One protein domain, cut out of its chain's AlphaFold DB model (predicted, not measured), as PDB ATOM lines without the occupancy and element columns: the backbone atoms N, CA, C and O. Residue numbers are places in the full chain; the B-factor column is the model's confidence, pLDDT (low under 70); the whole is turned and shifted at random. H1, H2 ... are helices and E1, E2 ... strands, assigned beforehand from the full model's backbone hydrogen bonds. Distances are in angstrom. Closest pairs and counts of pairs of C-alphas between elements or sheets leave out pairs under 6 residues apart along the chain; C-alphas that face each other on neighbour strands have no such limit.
ATOM      1  N   CYS A  60     131.675 115.503 129.455       95.62
ATOM      2  CA  CYS A  60     131.258 115.317 128.070       95.62
ATOM      3  C   CYS A  60     129.769 115.649 127.884       95.62
ATOM      4  O   CYS A  60     129.420 116.422 126.992       95.62
ATOM      5  N   LEU A  61     128.893 115.150 128.764       96.31
ATOM      6  CA  LEU A  61     127.453 115.425 128.710       96.31
ATOM      7  C   LEU A  61     127.135 116.908 128.925       96.31
ATOM      8  O   LEU A  61     126.335 117.472 128.177       96.31
ATOM      9  N   ALA A  62     127.778 117.558 129.900       96.31
ATOM     10  CA  ALA A  62     127.620 118.995 130.129       96.31
ATOM     11  C   ALA A  62     128.074 119.815 128.910       96.31
ATOM     12  O   ALA A  62     127.404 120.760 128.496       96.31
ATOM     13  N   THR A  63     129.181 119.411 128.286       96.50
ATOM     14  CA  THR A  63     129.702 120.046 127.073       96.50
ATOM     15  C   THR A  63     128.734 119.894 125.894       96.50
ATOM     16  O   THR A  63     128.419 120.875 125.220       96.50
ATOM     17  N   GLU A  64     128.187 118.694 125.679       95.81
ATOM     18  CA  GLU A  64     127.171 118.448 124.649       95.81
ATOM     19  C   GLU A  64     125.894 119.265 124.876       95.81
ATOM     20  O   GLU A  64     125.321 119.782 123.918       95.81
ATOM     21  N   GLN A  65     125.456 119.451 126.126       96.06
ATOM     22  CA  GLN A  65     124.309 120.313 126.433       96.06
ATOM     23  C   GLN A  65     124.547 121.766 126.015       96.06
ATOM     24  O   GLN A  65     123.657 122.382 125.431       96.06
ATOM     25  N   VAL A  66     125.749 122.301 126.254       95.81
ATOM     26  CA  VAL A  66     126.116 123.655 125.813       95.81
ATOM     27  C   VAL A  66     126.137 123.740 124.288       95.81
ATOM     28  O   VAL A  66     125.589 124.681 123.715       95.81
ATOM     29  N   TRP A  67     126.722 122.753 123.605       97.12
ATOM     30  CA  TRP A  67     126.779 122.741 122.140       97.12
ATOM     31  C   TRP A  67     125.396 122.648 121.495       97.12
ATOM     32  O   TRP A  67     125.150 123.322 120.496       97.12
ATOM     33  N   ARG A  68     124.470 121.894 122.096       95.62
ATOM     34  CA  ARG A  68     123.089 121.750 121.613       95.62
ATOM     35  C   ARG A  68     122.322 123.064 121.513       95.62
ATOM     36  O   ARG A  68     121.431 123.169 120.674       95.62
ATOM     37  N   LEU A  69     122.693 124.084 122.288       89.19
ATOM     38  CA  LEU A  69     122.099 125.421 122.172       89.19
ATOM     39  C   LEU A  69     122.339 126.052 120.785       89.19
ATOM     40  O   LEU A  69     121.565 126.903 120.357       89.19
ATOM     41  N   GLY A  70     123.385 125.621 120.067       91.19
ATOM     42  CA  GLY A  70     123.728 126.075 118.716       91.19
ATOM     43  C   GLY A  70     123.229 125.176 117.579       91.19
ATOM     44  O   GLY A  70     123.535 125.454 116.423       91.19
ATOM     45  N   ASP A  71     122.474 124.111 117.864       96.38
ATOM     46  CA  ASP A  71     122.103 123.101 116.856       96.38
ATOM     47  C   ASP A  71     120.855 123.471 116.040       96.38
ATOM     48  O   ASP A  71     120.480 122.754 115.111       96.38
ATOM     49  N   ALA A  72     120.227 124.611 116.343       85.44
ATOM     50  CA  ALA A  72     118.956 125.022 115.749       85.44
ATOM     51  C   ALA A  72     118.983 125.043 114.210       85.44
ATOM     52  O   ALA A  72     118.014 124.628 113.581       85.44
ATOM     53  N   LEU A  73     120.094 125.466 113.592       82.38
ATOM     54  CA  LEU A  73     120.245 125.485 112.129       82.38
ATOM     55  C   LEU A  73     120.240 124.082 111.520       82.38
ATOM     56  O   LEU A  73     119.656 123.871 110.454       82.38
ATOM     57  N   CYS A  74     120.889 123.132 112.191       93.00
ATOM     58  CA  CYS A  74     120.925 121.750 111.751       93.00
ATOM     59  C   CYS A  74     119.565 121.075 111.911       93.00
ATOM     60  O   CYS A  74     119.041 120.520 110.947       93.00
ATOM     61  N   THR A  75     118.945 121.207 113.087       88.50
ATOM     62  CA  THR A  75     117.609 120.652 113.351       88.50
ATOM     63  C   THR A  75     116.573 121.222 112.387       88.50
ATOM     64  O   THR A  75     115.723 120.499 111.878       88.50
ATOM     65  N   ALA A  76     116.674 122.512 112.065       78.19
ATOM     66  CA  ALA A  76     115.796 123.164 111.104       78.19
ATOM     67  C   ALA A  76     116.095 122.803 109.635       78.19
ATOM     68  O   ALA A  76     115.357 123.219 108.744       78.19
ATOM     69  N   SER A  77     117.170 122.061 109.361       79.94
ATOM     70  CA  SER A  77     117.450 121.423 108.065       79.94
ATOM     71  C   SER A  77     117.053 119.938 108.064       79.94
ATOM     72  O   SER A  77     117.491 119.200 107.188       79.94
ATOM     73  N   GLU A  78     116.282 119.491 109.067       85.69
ATOM     74  CA  GLU A  78     115.951 118.077 109.316       85.69
ATOM     75  C   GLU A  78     117.191 117.187 109.526       85.69
ATOM     76  O   GLU A  78     117.125 115.966 109.409       85.69
ATOM     77  N   GLY A  79     118.331 117.804 109.845       91.38
ATOM     78  CA  GLY A  79     119.584 117.119 110.107       91.38
ATOM     79  C   GLY A  79     119.832 116.878 111.592       91.38
ATOM     80  O   GLY A  79     119.139 117.397 112.474       91.38
ATOM     81  N   GLU A  80     120.891 116.125 111.872       95.75
ATOM     82  CA  GLU A  80     121.366 115.872 113.227       95.75
ATOM     83  C   GLU A  80     122.825 116.309 113.408       95.75
ATOM     84  O   GLU A  80     123.719 115.888 112.671       95.75
ATOM     85  N   CYS A  81     123.088 117.120 114.435       97.62
ATOM     86  CA  CYS A  81     124.449 117.473 114.818       97.62
ATOM     87  C   CYS A  81     125.155 116.283 115.450       97.62
ATOM     88  O   CYS A  81     124.758 115.810 116.517       97.62
ATOM     89  N   LYS A  82     126.220 115.802 114.814       96.75
ATOM     90  CA  LYS A  82     127.052 114.716 115.334       96.75
ATOM     91  C   LYS A  82     128.508 114.906 114.925       96.75
ATOM     92  O   LYS A  82     128.823 115.622 113.974       96.75
ATOM     93  N   ASN A  83     129.413 114.303 115.689       95.94
ATOM     94  CA  ASN A  83     130.830 114.309 115.339       95.94
ATOM     95  C   ASN A  83     131.037 113.569 114.012       95.94
ATOM     96  O   ASN A  83     130.444 112.508 113.839       95.94
ATOM     97  N   ILE A  84     131.919 114.065 113.137       95.12
ATOM     98  CA  ILE A  84     132.207 113.487 111.808       95.12
ATOM     99  C   ILE A  84     132.675 112.025 111.835       95.12
ATOM    100  O   ILE A  84     132.659 111.360 110.809       95.12
ATOM    101  N   GLY A  85     133.091 111.520 113.001       94.44
ATOM    102  CA  GLY A  85     133.388 110.102 113.194       94.44
ATOM    103  C   GLY A  85     132.146 109.204 113.248       94.44
ATOM    104  O   GLY A  85     132.296 107.991 113.172       94.44
ATOM    105  N   ASN A  86     130.939 109.758 113.400       96.56
ATOM    106  CA  ASN A  86     129.680 109.017 113.312       96.56
ATOM    107  C   ASN A  86     129.292 108.764 111.850       96.56
ATOM    108  O   ASN A  86     129.636 109.559 110.971       96.56
ATOM    109  N   SER A  87     128.526 107.702 111.602       94.56
ATOM    110  CA  SER A  87     127.905 107.488 110.294       94.56
ATOM    111  C   SER A  87     126.934 108.620 109.957       94.56
ATOM    112  O   SER A  87     126.301 109.191 110.851       94.56
ATOM    113  N   CYS A  88     126.817 108.952 108.677       94.00
ATOM    114  CA  CYS A  88     125.846 109.900 108.153       94.00
ATOM    115  C   CYS A  88     125.299 109.374 106.827       94.00
ATOM    116  O   CYS A  88     126.060 109.233 105.875       94.00
ATOM    117  N   ASP A  89     123.990 109.124 106.771       87.31
ATOM    118  CA  ASP A  89     123.319 108.630 105.560       87.31
ATOM    119  C   ASP A  89     123.236 109.689 104.447       87.31
ATOM    120  O   ASP A  89     122.917 109.372 103.303       87.31
ATOM    121  N   GLY A  90     123.503 110.958 104.776       88.81
ATOM    122  CA  GLY A  90     123.575 112.058 103.821       88.81
ATOM    123  C   GLY A  90     124.914 112.784 103.861       88.81
ATOM    124  O   GLY A  90     125.972 112.167 103.776       88.81
ATOM    125  N   GLU A  91     124.879 114.112 103.962       91.31
ATOM    126  CA  GLU A  91     126.081 114.943 103.858       91.31
ATOM    127  C   GLU A  91     126.371 115.711 105.144       91.31
ATOM    128  O   GLU A  91     125.480 116.260 105.796       91.31
ATOM    129  N   TYR A  92     127.658 115.799 105.484       94.69
ATOM    130  CA  TYR A  92     128.118 116.636 106.580       94.69
ATOM    131  C   TYR A  92     128.271 118.095 106.148       94.69
ATOM    132  O   TYR A  92     129.205 118.455 105.428       94.69
ATOM    133  N   VAL A  93     127.425 118.961 106.698       92.88
ATOM    134  CA  VAL A  93     127.447 120.407 106.474       92.88
ATOM    135  C   VAL A  93     128.071 121.120 107.675       92.88
ATOM    136  O   VAL A  93     127.674 120.938 108.829       92.88
ATOM    137  N   ALA A  94     129.096 121.933 107.410       94.12
ATOM    138  CA  ALA A  94     129.791 122.714 108.431       94.12
ATOM    139  C   ALA A  94     128.994 123.964 108.850       94.12
ATOM    140  O   ALA A  94     128.162 124.465 108.097       94.12
ATOM    141  N   GLY A  95     129.269 124.487 110.051       91.50
ATOM    142  CA  GLY A  95     128.735 125.777 110.519       91.50
ATOM    143  C   GLY A  95     127.267 125.776 110.965       91.50
ATOM    144  O   GLY A  95     126.733 126.836 111.268       91.50
ATOM    145  N   LYS A  96     126.614 124.609 111.016       92.62
ATOM    146  CA  LYS A  96     125.203 124.460 111.424       92.62
ATOM    147  C   LYS A  96     124.997 123.848 112.813       92.62
ATOM    148  O   LYS A  96     123.859 123.715 113.254       92.62
ATOM    149  N   CYS A  97     126.086 123.463 113.465       97.56
ATOM    150  CA  CYS A  97     126.090 122.860 114.790       97.56
ATOM    151  C   CYS A  97     126.876 123.730 115.755       97.56
ATOM    152  O   CYS A  97     127.863 124.353 115.356       97.56
ATOM    153  N   GLY A  98     126.470 123.733 117.023       95.38
ATOM    154  CA  GLY A  98     127.294 124.305 118.078       95.38
ATOM    155  C   GLY A  98     128.521 123.437 118.367       95.38
ATOM    156  O   GLY A  98     128.563 122.245 118.041       95.38
ATOM    157  N   GLY A  99     129.512 124.032 119.026       95.81
ATOM    158  CA  GLY A  99     130.711 123.324 119.468       95.81
ATOM    159  C   GLY A  99     131.846 123.285 118.433       95.81
ATOM    160  O   GLY A  99     132.002 124.229 117.658       95.81
ATOM    161  N   PRO A 100     132.708 122.253 118.474       96.31
ATOM    162  CA  PRO A 100     133.940 122.198 117.692       96.31
ATOM    163  C   PRO A 100     133.674 121.932 116.207       96.31
ATOM    164  O   PRO A 100     132.636 121.402 115.822       96.31
ATOM    165  N   THR A 101     134.670 122.201 115.358       95.44
ATOM    166  CA  THR A 101     134.605 121.969 113.899       95.44
ATOM    167  C   THR A 101     134.434 120.499 113.504       95.44
ATOM    168  O   THR A 101     134.023 120.202 112.378       95.44
ATOM    169  N   SER A 102     134.723 119.572 114.423       95.25
ATOM    170  CA  SER A 102     134.451 118.142 114.269       95.25
ATOM    171  C   SER A 102     132.965 117.802 114.369       95.25
ATOM    172  O   SER A 102     132.579 116.715 113.945       95.25
ATOM    173  N   ARG A 103     132.132 118.699 114.906       96.75
ATOM    174  CA  ARG A 103     130.693 118.521 115.081       96.75
ATOM    175  C   ARG A 103     129.982 119.205 113.917       96.75
ATOM    176  O   ARG A 103     129.964 120.428 113.799       96.75
ATOM    177  N   LYS A 104     129.461 118.399 112.997       97.81
ATOM    178  CA  LYS A 104     128.843 118.865 111.751       97.81
ATOM    179  C   LYS A 104     127.397 118.408 111.681       97.81
ATOM    180  O   LYS A 104     127.004 117.447 112.344       97.81
ATOM    181  N   CYS A 105     126.609 119.109 110.877       97.50
ATOM    182  CA  CYS A 105     125.232 118.722 110.650       97.50
ATOM    183  C   CYS A 105     125.214 117.589 109.640       97.50
ATOM    184  O   CYS A 105     125.659 117.786 108.516       97.50
ATOM    185  N   CYS A 106     124.750 116.414 110.041       96.31
ATOM    186  CA  CYS A 106     124.410 115.369 109.094       96.31
ATOM    187  C   CYS A 106     123.017 115.665 108.558       96.31
ATOM    188  O   CYS A 106     122.024 115.437 109.251       96.31
ATOM    189  N   GLU A 107     122.959 116.230 107.362       91.69
ATOM    190  CA  GLU A 107     121.700 116.478 106.670       91.69
ATOM    191  C   GLU A 107     121.307 115.232 105.882       91.69
ATOM    192  O   GLU A 107     122.199 114.555 105.359       91.69
ATOM    193  N   PRO A 108     120.005 114.918 105.774       83.25
ATOM    194  CA  PRO A 108     119.550 113.852 104.895       83.25
ATOM    195  C   PRO A 108     120.085 114.084 103.481       83.25
ATOM    196  O   PRO A 108     120.206 115.230 103.034       83.25
ATOM    197  N   ALA A 109     120.420 112.992 102.785       72.50
ATOM    198  CA  ALA A 109     120.878 113.065 101.407       72.50
ATOM    199  C   ALA A 109     119.883 113.918 100.619       72.50
ATOM    200  O   ALA A 109     118.681 113.623 100.586       72.50
ATOM    201  N   ARG A 110     120.370 115.011 100.019       67.06
ATOM    202  CA  ARG A 110     119.520 115.795  99.127       67.06
ATOM    203  C   ARG A 110     119.000 114.829  98.064       67.06
ATOM    204  O   ARG A 110     119.799 114.033  97.560       67.06
TER     205      ARG A 110
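AT A GLANCE: This is residues 60 to 110 of the 271 residues of the protein "Peptidase_M15_4 domain-containing protein" of Ciona intestinalis (UniProt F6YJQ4). A small three-stranded antiparallel sheet, with E3 between E1 and E2, makes the core, and the short helix H2 is on it. Helix H1 sits off the sheet at one end of the longest axis, with the last residue, Arg 110, at the other end. The printed part has 51 residues, with two named helices followed by three named strands, H1 H2 E1 E2 E3, and sheet order E1, E3, E2. The class is mixed, helices and strands, with 25 residues, under half, in named elements. The whole is compact, with a radius of gyration of the C-alphas of 10.0 A and spans of 32 by 22 by 15 A.

IN THESE COORDINATES: In the sheet, E1 is residues 80 to 83, E3 is residues 103 to 107, 12.5 A long, and E2 is residues 91 to 93. E3 ends at C-alpha 107, (121.700, 116.478, 106.670). H2 is residues 72 to 75. H1, residues 60 to 68, is 12.2 A long and begins at C-alpha 60, (131.258, 115.317, 128.070).

HOW THE PARTS SIT: E3 is the inner strand. It is antiparallel to the edge strand E1 at 141 degrees, with N 80 and O 106 at 2.9 A, within hydrogen-bond range. E2, the other edge strand, forms a hairpin with E3, and N 93 and O 105 are 2.8 A apart, within hydrogen-bond range. H2 is on the sheet at a height of 8.2 A, only just over none of its strands, with two C-alphas falling on E1 and two on E3. Its closest C-alphas to E3 are those of Cys 74 and Cys 105, 5.4 A apart. H1 is not on the sheet and is only just apart from E1, at 8.1 A. H1 and H2 meet only through their link. In H1 every O i to N i+4 pair is within hydrogen-bond range; H2 is too short for such a pair.

THE WHOLE: The two C-alphas farthest apart, those of Ala 62 and Arg 110, are 32.2 A apart. The printed part has no cut and no long link. Mean pLDDT of the printed part is 92.1, and residue 110 alone is under 70.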